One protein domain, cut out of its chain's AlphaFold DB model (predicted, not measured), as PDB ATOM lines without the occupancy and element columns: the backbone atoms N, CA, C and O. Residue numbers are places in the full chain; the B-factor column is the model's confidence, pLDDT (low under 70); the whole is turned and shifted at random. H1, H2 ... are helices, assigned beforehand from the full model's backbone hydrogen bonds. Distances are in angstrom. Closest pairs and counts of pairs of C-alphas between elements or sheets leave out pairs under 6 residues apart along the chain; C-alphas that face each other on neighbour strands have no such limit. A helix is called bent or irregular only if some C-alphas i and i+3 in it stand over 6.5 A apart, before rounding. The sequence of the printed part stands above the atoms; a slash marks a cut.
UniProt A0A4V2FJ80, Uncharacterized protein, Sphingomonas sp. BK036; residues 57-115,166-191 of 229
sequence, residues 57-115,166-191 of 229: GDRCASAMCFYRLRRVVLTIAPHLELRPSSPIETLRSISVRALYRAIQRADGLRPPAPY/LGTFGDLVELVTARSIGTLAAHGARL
ATOM      1  N   GLY A  57     138.028  98.331 116.251       83.12
ATOM      2  CA  GLY A  57     139.170  98.764 115.458       83.12
ATOM      3  C   GLY A  57     138.770  99.307 114.084       83.12
ATOM      4  O   GLY A  57     137.625  99.207 113.643       83.12
ATOM      5  N   ASP A  58     139.749  99.848 113.368       87.19
ATOM      6  CA  ASP A  58     139.605 100.420 112.025       87.19
ATOM      7  C   ASP A  58     140.087  99.471 110.909       87.19
ATOM      8  O   ASP A  58     139.750  99.640 109.731       87.19
ATOM      9  N   ARG A  59     140.843  98.428 111.271       90.56
ATOM     10  CA  ARG A  59     141.488  97.510 110.324       90.56
ATOM     11  C   ARG A  59     140.515  96.497 109.733       90.56
ATOM     12  O   ARG A  59     139.634  95.977 110.402       90.56
ATOM     13  N   CYS A  60     140.715  96.145 108.467       90.94
ATOM     14  CA  CYS A  60     139.922  95.110 107.807       90.94
ATOM     15  C   CYS A  60     140.282  93.707 108.337       90.94
ATOM     16  O   CYS A  60     141.437  93.286 108.218       90.94
ATOM     17  N   ALA A  61     139.298  92.968 108.865       91.69
ATOM     18  CA  ALA A  61     139.493  91.631 109.434       91.69
ATOM     19  C   ALA A  61     140.108  90.637 108.432       91.69
ATOM     20  O   ALA A  61     141.080  89.955 108.757       91.69
ATOM     21  N   SER A  62     139.616  90.611 107.188       91.50
ATOM     22  CA  SER A  62     140.136  89.710 106.149       91.50
ATOM     23  C   SER A  62     141.569  90.052 105.742       91.50
ATOM     24  O   SER A  62     142.379  89.153 105.528       91.50
ATOM     25  N   ALA A  63     141.934  91.340 105.712       92.88
ATOM     26  CA  ALA A  63     143.313  91.757 105.463       92.88
ATOM     27  C   ALA A  63     144.237  91.346 106.621       92.88
ATOM     28  O   ALA A  63     145.324  90.815 106.387       92.88
ATOM     29  N   MET A  64     143.803  91.539 107.873       94.06
ATOM     30  CA  MET A  64     144.551  91.082 109.048       94.06
ATOM     31  C   MET A  64     144.769  89.566 109.015       94.06
ATOM     32  O   MET A  64     145.900  89.108 109.196       94.06
ATOM     33  N   CYS A  65     143.713  88.801 108.734       94.00
ATOM     34  CA  CYS A  65     143.775  87.351 108.594       94.00
ATOM     35  C   CYS A  65     144.722  86.934 107.461       94.00
ATOM     36  O   CYS A  65     145.621  86.127 107.692       94.00
ATOM     37  N   PHE A  66     144.617  87.555 106.277       94.88
ATOM     38  CA  PHE A  66     145.510  87.309 105.141       94.88
ATOM     39  C   PHE A  66     146.981  87.464 105.526       94.88
ATOM     40  O   PHE A  66     147.778  86.561 105.277       94.88
ATOM     41  N   TYR A  67     147.359  88.582 106.151       93.75
ATOM     42  CA  TYR A  67     148.758  88.821 106.503       93.75
ATOM     43  C   TYR A  67     149.261  87.870 107.590       93.75
ATOM     44  O   TYR A  67     150.397  87.398 107.498       93.75
ATOM     45  N   ARG A  68     148.428  87.543 108.587       93.94
ATOM     46  CA  ARG A  68     148.773  86.552 109.619       93.94
ATOM     47  C   ARG A  68     148.965  85.164 109.005       93.94
ATOM     48  O   ARG A  68     150.010  84.551 109.216       93.94
ATOM     49  N   LEU A  69     148.016  84.706 108.188       92.81
ATOM     50  CA  LEU A  69     148.090  83.416 107.502       92.81
ATOM     51  C   LEU A  69     149.286  83.345 106.563       92.81
ATOM     52  O   LEU A  69     150.091  82.423 106.670       92.81
ATOM     53  N   ARG A  70     149.454  84.341 105.687       93.88
ATOM     54  CA  ARG A  70     150.588  84.412 104.762       93.88
ATOM     55  C   ARG A  70     151.908  84.321 105.518       93.88
ATOM     56  O   ARG A  70     152.756  83.524 105.137       93.88
ATOM     57  N   ARG A  71     152.074  85.081 106.607       92.94
ATOM     58  CA  ARG A  71     153.299  85.052 107.416       92.94
ATOM     59  C   ARG A  71     153.610  83.644 107.911       92.94
ATOM     60  O   ARG A  71     154.749  83.212 107.782       92.94
ATOM     61  N   VAL A  72     152.621  82.929 108.446       92.62
ATOM     62  CA  VAL A  72     152.860  81.600 109.017       92.62
ATOM     63  C   VAL A  72     153.018  80.525 107.939       92.62
ATOM     64  O   VAL A  72     153.870  79.651 108.080       92.62
ATOM     65  N   VAL A  73     152.313  80.619 106.812       91.94
ATOM     66  CA  VAL A  73     152.515  79.706 105.675       91.94
ATOM     67  C   VAL A  73     153.915  79.865 105.072       91.94
ATOM     68  O   VAL A  73     154.585  78.864 104.814       91.94
ATOM     69  N   LEU A  74     154.410  81.100 104.932       92.56
ATOM     70  CA  LEU A  74     155.758  81.366 104.418       92.56
ATOM     71  C   LEU A  74     156.875  80.842 105.333       92.56
ATOM     72  O   LEU A  74     157.974  80.606 104.847       92.56
ATOM     73  N   THR A  75     156.614  80.589 106.623       91.81
ATOM     74  CA  THR A  75     157.604  79.906 107.483       91.81
ATOM     75  C   THR A  75     157.835  78.449 107.082       91.81
ATOM     76  O   THR A  75     158.905  77.905 107.337       91.81
ATOM     77  N   ILE A  76     156.839  77.816 106.455       91.88
ATOM     78  CA  ILE A  76     156.886  76.412 106.030       91.88
ATOM     79  C   ILE A  76     157.300  76.317 104.561       91.88
ATOM     80  O   ILE A  76     158.051  75.420 104.189       91.88
ATOM     81  N   ALA A  77     156.830  77.249 103.731       91.56
ATOM     82  CA  ALA A  77     157.144  77.301 102.309       91.56
ATOM     83  C   ALA A  77     157.561  78.726 101.890       91.56
ATOM     84  O   ALA A  77     156.757  79.465 101.320       91.56
ATOM     85  N   PRO A  78     158.825  79.117 102.147       91.06
ATOM     86  CA  PRO A  78     159.314  80.477 101.886       91.06
ATOM     87  C   PRO A  78     159.321  80.877 100.407       91.06
ATOM     88  O   PRO A  78     159.336  82.058 100.088       91.06
ATOM     89  N   HIS A  79     159.328  79.891  99.507       90.06
ATOM     90  CA  HIS A  79     159.394  80.076  98.058       90.06
ATOM     91  C   HIS A  79     158.036  80.404  97.419       90.06
ATOM     92  O   HIS A  79     157.976  80.647  96.217       90.06
ATOM     93  N   LEU A  80     156.938  80.369  98.181       91.38
ATOM     94  CA  LEU A  80     155.609  80.640  97.643       91.38
ATOM     95  C   LEU A  80     155.325  82.141  97.578       91.38
ATOM     96  O   LEU A  80     155.549  82.881  98.533       91.38
ATOM     97  N   GLU A  81     154.703  82.579  96.489       91.56
ATOM     98  CA  GLU A  81     154.087  83.900  96.407       91.56
ATOM     99  C   GLU A  81     152.574  83.788  96.606       91.56
ATOM    100  O   GLU A  81     151.823  83.399  95.711       91.56
ATOM    101  N   LEU A  82     152.117  84.129  97.812       91.88
ATOM    102  CA  LEU A  82     150.700  84.073  98.169       91.88
ATOM    103  C   LEU A  82     150.030  85.433  97.979       91.88
ATOM    104  O   LEU A  82     150.379  86.416  98.639       91.88
ATOM    105  N   ARG A  83     149.031  85.455  97.101       92.44
ATOM    106  CA  ARG A  83     148.064  86.531  96.880       92.44
ATOM    107  C   ARG A  83     146.661  85.988  97.174       92.44
ATOM    108  O   ARG A  83     146.474  84.773  97.145       92.44
ATOM    109  N   PRO A  84     145.656  86.842  97.428       90.88
ATOM    110  CA  PRO A  84     144.279  86.374  97.601       90.88
ATOM    111  C   PRO A  84     143.773  85.553  96.404       90.88
ATOM    112  O   PRO A  84     143.090  84.559  96.588       90.88
ATOM    113  N   SER A  85     144.187  85.904  95.184       92.12
ATOM    114  CA  SER A  85     143.851  85.170  93.959       92.12
ATOM    115  C   SER A  85     144.753  83.962  93.671       92.12
ATOM    116  O   SER A  85     144.602  83.340  92.622       92.12
ATOM    117  N   SER A  86     145.717  83.636  94.543       91.19
ATOM    118  CA  SER A  86     146.568  82.462  94.337       91.19
ATOM    119  C   SER A  86     145.711  81.194  94.410       91.19
ATOM    120  O   SER A  86     144.964  81.043  95.381       91.19
ATOM    121  N   PRO A  87     145.828  80.276  93.437       91.12
ATOM    122  CA  PRO A  87     145.073  79.029  93.447       91.12
ATOM    123  C   PRO A  87     145.466  78.187  94.661       91.12
ATOM    124  O   PRO A  87     146.644  78.170  95.048       91.12
ATOM    125  N   ILE A  88     144.502  77.497  95.274       88.06
ATOM    126  CA  ILE A  88     144.743  76.698  96.486       88.06
ATOM    127  C   ILE A  88     145.765  75.577  96.232       88.06
ATOM    128  O   ILE A  88     146.523  75.192  97.122       88.06
ATOM    129  N   GLU A  89     145.867  75.120  94.987       85.94
ATOM    130  CA  GLU A  89     146.827  74.145  94.477       85.94
ATOM    131  C   GLU A  89     148.278  74.600  94.658       85.94
ATOM    132  O   GLU A  89     149.174  73.764  94.766       85.94
ATOM    133  N   THR A  90     148.521  75.908  94.775       86.75
ATOM    134  CA  THR A  90     149.839  76.464  95.123       86.75
ATOM    135  C   THR A  90     150.322  75.946  96.483       86.75
ATOM    136  O   THR A  90     151.519  75.793  96.705       86.75
ATOM    137  N   LEU A  91     149.393  75.619  97.390       85.69
ATOM    138  CA  LEU A  91     149.690  75.047  98.703       85.69
ATOM    139  C   LEU A  91     149.893  73.526  98.671       85.69
ATOM    140  O   LEU A  91     150.146  72.938  99.719       85.69
ATOM    141  N   ARG A  92     149.817  72.864  97.506       84.31
ATOM    142  CA  ARG A  92     149.946  71.398  97.389       84.31
ATOM    143  C   ARG A  92     151.315  70.874  97.831       84.31
ATOM    144  O   ARG A  92     151.418  69.714  98.227       84.31
ATOM    145  N   SER A  93     152.353  71.712  97.790       84.38
ATOM    146  CA  SER A  93     153.681  71.389  98.329       84.38
ATOM    147  C   SER A  93     153.689  71.258  99.858       84.38
ATOM    148  O   SER A  93     154.608  70.667 100.424       84.38
ATOM    149  N   ILE A  94     152.657  71.767 100.537       85.94
ATOM    150  CA  ILE A  94     152.500  71.732 101.987       85.94
ATOM    151  C   ILE A  94     151.470  70.662 102.350       85.94
ATOM    152  O   ILE A  94     150.360  70.622 101.825       85.94
ATOM    153  N   SER A  95     151.799  69.800 103.315       85.81
ATOM    154  CA  SER A  95     150.793  68.874 103.844       85.81
ATOM    155  C   SER A  95     149.661  69.645 104.538       85.81
ATOM    156  O   SER A  95     149.921  70.563 105.316       85.81
ATOM    157  N   VAL A  96     148.403  69.238 104.340       83.62
ATOM    158  CA  VAL A  96     147.237  69.894 104.974       83.62
ATOM    159  C   VAL A  96     147.386  69.951 106.497       83.62
ATOM    160  O   VAL A  96     147.043  70.945 107.126       83.62
ATOM    161  N   ARG A  97     148.002  68.936 107.110       82.56
ATOM    162  CA  ARG A  97     148.306  68.950 108.549       82.56
ATOM    163  C   ARG A  97     149.328  70.008 108.932       82.56
ATOM    164  O   ARG A  97     149.173  70.633 109.976       82.56
ATOM    165  N   ALA A  98     150.378  70.189 108.132       86.19
ATOM    166  CA  ALA A  98     151.339  71.258 108.364       86.19
ATOM    167  C   ALA A  98     150.663  72.624 108.221       86.19
ATOM    168  O   ALA A  98     150.885  73.465 109.083       86.19
ATOM    169  N   LEU A  99     149.784  72.801 107.225       87.50
ATOM    170  CA  LEU A  99     148.972  74.008 107.059       87.50
ATOM    171  C   LEU A  99     148.076  74.263 108.280       87.50
ATOM    172  O   LEU A  99     148.128  75.347 108.842       87.50
ATOM    173  N   TYR A 100     147.330  73.265 108.758       87.25
ATOM    174  CA  TYR A 100     146.480  73.392 109.951       87.25
ATOM    175  C   TYR A 100     147.287  73.755 111.197       87.25
ATOM    176  O   TYR A 100     146.905  74.659 111.934       87.25
ATOM    177  N   ARG A 101     148.438  73.104 111.416       86.44
ATOM    178  CA  ARG A 101     149.351  73.476 112.509       86.44
ATOM    179  C   ARG A 101     149.895  74.890 112.333       86.44
ATOM    180  O   ARG A 101     150.099  75.576 113.323       86.44
ATOM    181  N   ALA A 102     150.150  75.320 111.100       87.56
ATOM    182  CA  ALA A 102     150.532  76.694 110.796       87.56
ATOM    183  C   ALA A 102     149.424  77.661 111.235       87.56
ATOM    184  O   ALA A 102     149.698  78.598 111.974       87.56
ATOM    185  N   ILE A 103     148.174  77.392 110.856       88.38
ATOM    186  CA  ILE A 103     147.028  78.223 111.240       88.38
ATOM    187  C   ILE A 103     146.876  78.258 112.764       88.38
ATOM    188  O   ILE A 103     146.762  79.335 113.322       88.38
ATOM    189  N   GLN A 104     146.977  77.117 113.449       86.69
ATOM    190  CA  GLN A 104     146.885  77.054 114.916       86.69
ATOM    191  C   GLN A 104     148.025  77.783 115.641       86.69
ATOM    192  O   GLN A 104     147.852  78.224 116.771       86.69
ATOM    193  N   ARG A 105     149.207  77.893 115.022       84.31
ATOM    194  CA  ARG A 105     150.317  78.700 115.555       84.31
ATOM    195  C   ARG A 105     150.133  80.189 115.295       84.31
ATOM    196  O   ARG A 105     150.797  80.993 115.942       84.31
ATOM    197  N   ALA A 106     149.319  80.554 114.307       83.94
ATOM    198  CA  ALA A 106     148.988  81.942 114.065       83.94
ATOM    199  C   ALA A 106     148.060  82.397 115.188       83.94
ATOM    200  O   ALA A 106     146.945  81.901 115.325       83.94
ATOM    201  N   ASP A 107     148.558  83.328 115.994       78.56
ATOM    202  CA  ASP A 107     147.873  83.797 117.189       78.56
ATOM    203  C   ASP A 107     146.405  84.156 116.910       78.56
ATOM    204  O   ASP A 107     146.092  84.978 116.033       78.56
ATOM    205  N   GLY A 108     145.517  83.472 117.630       77.81
ATOM    206  CA  GLY A 108     144.076  83.671 117.577       77.81
ATOM    207  C   GLY A 108     143.340  83.150 116.339       77.81
ATOM    208  O   GLY A 108     142.117  83.284 116.288       77.81
ATOM    209  N   LEU A 109     144.031  82.574 115.347       87.50
ATOM    210  CA  LEU A 109     143.378  82.036 114.152       87.50
ATOM    211  C   LEU A 109     142.913  80.599 114.369       87.50
ATOM    212  O   LEU A 109     143.616  79.763 114.939       87.50
ATOM    213  N   ARG A 110     141.728  80.291 113.843       84.25
ATOM    214  CA  ARG A 110     141.144  78.953 113.921       84.25
ATOM    215  C   ARG A 110     141.165  78.299 112.539       84.25
ATOM    216  O   ARG A 110     140.704  78.915 111.579       84.25
ATOM    217  N   PRO A 111     141.713  77.079 112.401       82.38
ATOM    218  CA  PRO A 111     141.645  76.368 111.135       82.38
ATOM    219  C   PRO A 111     140.187  76.032 110.788       82.38
ATOM    220  O   PRO A 111     139.357  75.911 111.692       82.38
ATOM    221  N   PRO A 112     139.874  75.855 109.495       79.12
ATOM    222  CA  PRO A 112     138.569  75.343 109.095       79.12
ATOM    223  C   PRO A 112     138.335  73.942 109.676       79.12
ATOM    224  O   PRO A 112     139.298  73.225 109.967       79.12
ATOM    225  N   ALA A 113     137.069  73.552 109.856       68.75
ATOM    226  CA  ALA A 113     136.744  72.214 110.337       68.75
ATOM    227  C   ALA A 113     137.345  71.151 109.391       68.75
ATOM    228  O   ALA A 113     137.190  71.246 108.167       68.75
ATOM    229  N   PRO A 114     138.074  70.153 109.924       65.62
ATOM    230  CA  PRO A 114     138.678  69.123 109.099       65.62
ATOM    231  C   PRO A 114     137.586  68.222 108.527       65.62
ATOM    232  O   PRO A 114     136.891  67.532 109.267       65.62
ATOM    233  N   TYR A 115     137.486  68.153 107.201       64.94
ATOM    234  CA  TYR A 115     136.632  67.155 106.570       64.94
ATOM    235  C   TYR A 115     137.322  65.791 106.670       64.94
ATOM    236  O   TYR A 115     138.362  65.549 106.035       64.94
ATOM    237  N   LEU A 166     136.951  75.449  98.304       78.25
ATOM    238  CA  LEU A 166     138.081  76.381  98.262       78.25
ATOM    239  C   LEU A 166     138.769  76.331  96.893       78.25
ATOM    240  O   LEU A 166     139.419  75.338  96.576       78.25
ATOM    241  N   GLY A 167     138.667  77.405  96.109       83.56
ATOM    242  CA  GLY A 167     139.408  77.561  94.852       83.56
ATOM    243  C   GLY A 167     140.698  78.366  95.022       83.56
ATOM    244  O   GLY A 167     141.703  78.108  94.360       83.56
ATOM    245  N   THR A 168     140.702  79.332  95.940       93.12
ATOM    246  CA  THR A 168     141.807  80.276  96.128       93.12
ATOM    247  C   THR A 168     142.277  80.360  97.579       93.12
ATOM    248  O   THR A 168     141.592  79.975  98.527       93.12
ATOM    249  N   PHE A 169     143.476  80.910  97.774       91.50
ATOM    250  CA  PHE A 169     143.971  81.265  99.101       91.50
ATOM    251  C   PHE A 169     143.096  82.334  99.772       91.50
ATOM    252  O   PHE A 169     142.965  82.334 100.992       91.50
ATOM    253  N   GLY A 170     142.472  83.220  98.991       91.00
ATOM    254  CA  GLY A 170     141.480  84.180  99.468       91.00
ATOM    255  C   GLY A 170     140.272  83.500 100.105       91.00
ATOM    256  O   GLY A 170     139.879  83.898 101.196       91.00
ATOM    257  N   ASP A 171     139.771  82.421  99.501       89.88
ATOM    258  CA  ASP A 171     138.642  81.653 100.048       89.88
ATOM    259  C   ASP A 171     139.015  81.023 101.399       89.88
ATOM    260  O   ASP A 171     138.238  81.045 102.354       89.88
ATOM    261  N   LEU A 172     140.250  80.513 101.519       90.38
ATOM    262  CA  LEU A 172     140.766  79.995 102.790       90.38
ATOM    263  C   LEU A 172     140.849  81.104 103.845       90.38
ATOM    264  O   LEU A 172     140.489  80.888 105.002       90.38
ATOM    265  N   VAL A 173     141.331  82.286 103.460       91.88
ATOM    266  CA  VAL A 173     141.407  83.453 104.346       91.88
ATOM    267  C   VAL A 173     140.016  83.868 104.799       91.88
ATOM    268  O   VAL A 173     139.838  84.155 105.977       91.88
ATOM    269  N   GLU A 174     139.037  83.900 103.902       91.19
ATOM    270  CA  GLU A 174     137.657  84.253 104.217       91.19
ATOM    271  C   GLU A 174     137.045  83.270 105.218       91.19
ATOM    272  O   GLU A 174     136.520  83.696 106.249       91.19
ATOM    273  N   LEU A 175     137.229  81.968 104.990       89.38
ATOM    274  CA  LEU A 175     136.753  80.915 105.883       89.38
ATOM    275  C   LEU A 175     137.401  81.002 107.274       89.38
ATOM    276  O   LEU A 175     136.716  80.960 108.297       89.38
ATOM    277  N   VAL A 176     138.724  81.189 107.337       91.31
ATOM    278  CA  VAL A 176     139.439  81.370 108.612       91.31
ATOM    279  C   VAL A 176     139.025  82.675 109.294       91.31
ATOM    280  O   VAL A 176     138.885  82.701 110.515       91.31
ATOM    281  N   THR A 177     138.793  83.749 108.534       92.38
ATOM    282  CA  THR A 177     138.326  85.038 109.069       92.38
ATOM    283  C   THR A 177     136.968  84.877 109.737       92.38
ATOM    284  O   THR A 177     136.810  85.321 110.868       92.38
ATOM    285  N   ALA A 178     136.014  84.203 109.086       90.50
ATOM    286  CA  ALA A 178     134.693  83.950 109.655       90.50
ATOM    287  C   ALA A 178     134.773  83.160 110.971       90.50
ATOM    288  O   ALA A 178     134.121  83.523 111.945       90.50
ATOM    289  N   ARG A 179     135.644  82.142 111.037       90.25
ATOM    290  CA  ARG A 179     135.842  81.304 112.236       90.25
ATOM    291  C   ARG A 179     136.721  81.932 113.323       90.25
ATOM    292  O   ARG A 179     136.914  81.316 114.365       90.25
ATOM    293  N   SER A 180     137.304  83.106 113.096       91.69
ATOM    294  CA  SER A 180     138.162  83.801 114.074       91.69
ATOM    295  C   SER A 180     137.814  85.282 114.212       91.69
ATOM    296  O   SER A 180     138.642  86.089 114.639       91.69
ATOM    297  N   ILE A 181     136.587  85.653 113.840       90.81
ATOM    298  CA  ILE A 181     136.169  87.047 113.749       90.81
ATOM    299  C   ILE A 181     136.194  87.749 115.112       90.81
ATOM    300  O   ILE A 181     136.616  88.902 115.185       90.81
ATOM    301  N   GLY A 182     135.839  87.040 116.187       89.31
ATOM    302  CA  GLY A 182     135.917  87.532 117.563       89.31
ATOM    303  C   GLY A 182     137.341  87.870 117.971       89.31
ATOM    304  O   GLY A 182     137.645  89.002 118.346       89.31
ATOM    305  N   THR A 183     138.255  86.921 117.772       89.62
ATOM    306  CA  THR A 183     139.669  87.137 118.073       89.62
ATOM    307  C   THR A 183     140.262  88.261 117.228       89.62
ATOM    308  O   THR A 183     141.050  89.064 117.721       89.62
ATOM    309  N   LEU A 184     139.906  88.355 115.943       90.69
ATOM    310  CA  LEU A 184     140.361  89.445 115.080       90.69
ATOM    311  C   LEU A 184     139.841  90.802 115.574       90.69
ATOM    312  O   LEU A 184     140.614  91.761 115.597       90.69
ATOM    313  N   ALA A 185     138.583  90.874 116.018       89.81
ATOM    314  CA  ALA A 185     137.997  92.075 116.608       89.81
ATOM    315  C   ALA A 185     138.715  92.485 117.903       89.81
ATOM    316  O   ALA A 185     139.094  93.648 118.031       89.81
ATOM    317  N   ALA A 186     139.022  91.535 118.793       87.75
ATOM    318  CA  ALA A 186     139.812  91.782 120.005       87.75
ATOM    319  C   ALA A 186     141.216  92.341 119.698       87.75
ATOM    320  O   ALA A 186     141.774  93.122 120.463       87.75
ATOM    321  N   HIS A 187     141.776  92.006 118.532       88.62
ATOM    322  CA  HIS A 187     143.039  92.561 118.047       88.62
ATOM    323  C   HIS A 187     142.877  93.864 117.249       88.62
ATOM    324  O   HIS A 187     143.811  94.274 116.558       88.62
ATOM    325  N   GLY A 188     141.725  94.532 117.300       87.81
ATOM    326  CA  GLY A 188     141.490  95.803 116.618       87.81
ATOM    327  C   GLY A 188     141.165  95.661 115.132       87.81
ATOM    328  O   GLY A 188     141.543  96.529 114.341       87.81
ATOM    329  N   ALA A 189     140.506  94.573 114.733       89.62
ATOM    330  CA  ALA A 189     139.748  94.562 113.488       89.62
ATOM    331  C   ALA A 189     138.426  95.317 113.677       89.62
ATOM    332  O   ALA A 189     137.811  95.283 114.744       89.62
ATOM    333  N   ARG A 190     137.960  95.963 112.612       89.19
ATOM    334  CA  ARG A 190     136.588  96.444 112.533       89.19
ATOM    335  C   ARG A 190     135.659  95.235 112.457       89.19
ATOM    336  O   ARG A 190     135.937  94.293 111.715       89.19
ATOM    337  N   LEU A 191     134.568  95.286 113.211       86.50
ATOM    338  CA  LEU A 191     133.521  94.273 113.167       86.50
ATOM    339  C   LEU A 191     132.174  94.954 112.968       86.50
ATOM    340  O   LEU A 191     131.524  95.388 113.917       86.50
TER     341      LEU A 191
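What this domain is: This is residues 57 to 115 and 166 to 191 of the 229 residues of an uncharacterized protein of Sphingomonas sp. BK036 (UniProt A0A4V2FJ80). One helix, H1, runs through the middle, and three others pack across it at steep or nearly right angles: H5 at its first residues, H4 near Phe 66, and H3 along its last residues. A short irregular helix, H2, lies near the first residue of H4, towards the end of the body away from H5. The 85 printed residues have five named helices, H1 to H5 in chain order, and no named strand, and the class is all helix. The whole is compact, with a radius of gyration of the C-alphas of 12.1 A, and elongated in outline, spanning 35 by 23 by 22 A.

Where its parts are: H1, residues 61 to 76, begins at C-alpha 61 (139.493, 91.631, 109.434) and is 23.4 A long from first to last C-alpha. H2, residues 88 to 93, is irregular: C-alphas 90 and 93 are 7.1 A apart. H3, residues 96 to 105, is 14.1 A long and begins at C-alpha 96 (147.237, 69.894, 104.974). After the cut, H4, residues 169 to 178, is 14.3 A long. H5, residues 181 to 186, ends at C-alpha 186 (139.812, 91.782, 120.005).

How they stand to each other: H1 is the hub, touching three helices, and the packing is mostly crossed: of these three pairs, 0 are at a shallow tilt. H1 touches H3 with residues 69 to 76 alone, at a steep tilt of 62 degrees, opposite ways; the closest C-alphas, of Val 72 and Ala 102, are 5.7 A apart. H1 touches H4 at a steep tilt of 58 degrees, opposite ways, the closest C-alphas being those of Phe 66 and Val 173, 5.7 A apart. With residues 61 to 65 alone H1 touches H5, about perpendicular at 85 degrees; the closest C-alphas, of Ala 61 and Leu 184, are 6.1 A apart. H2 and H4 are close but not clearly touching, the closest C-alphas being those of Ile 88 and Phe 169 at 5.3 A. H4 and H5 are close but not clearly touching, with the closest C-alphas, of Thr 177 and Leu 184, 7.7 A apart. H2 and H3 are only just apart, at 8.5 A. In H3, H4 and H5 every O i to N i+4 pair is within hydrogen-bond range; in H1 11 of 12 are, and in H2 0 of 2, beside 2 of 3 O i to N i+3 pairs.

The domain as a whole: The two C-alphas farthest apart, of Gly 57 and Ser 93, are 35.4 A apart. Residues 116 to 165 are not printed, and C-alphas 115 and 166 are 12.5 A apart across this cut, which falls between H3 and H4. The link from H1 to H2 is long, with 11 residues; those from H2 to H3 and from H4 to H5 are tight. The mean pLDDT of the printed part is 88.1, and residues 113 to 115 are under 70.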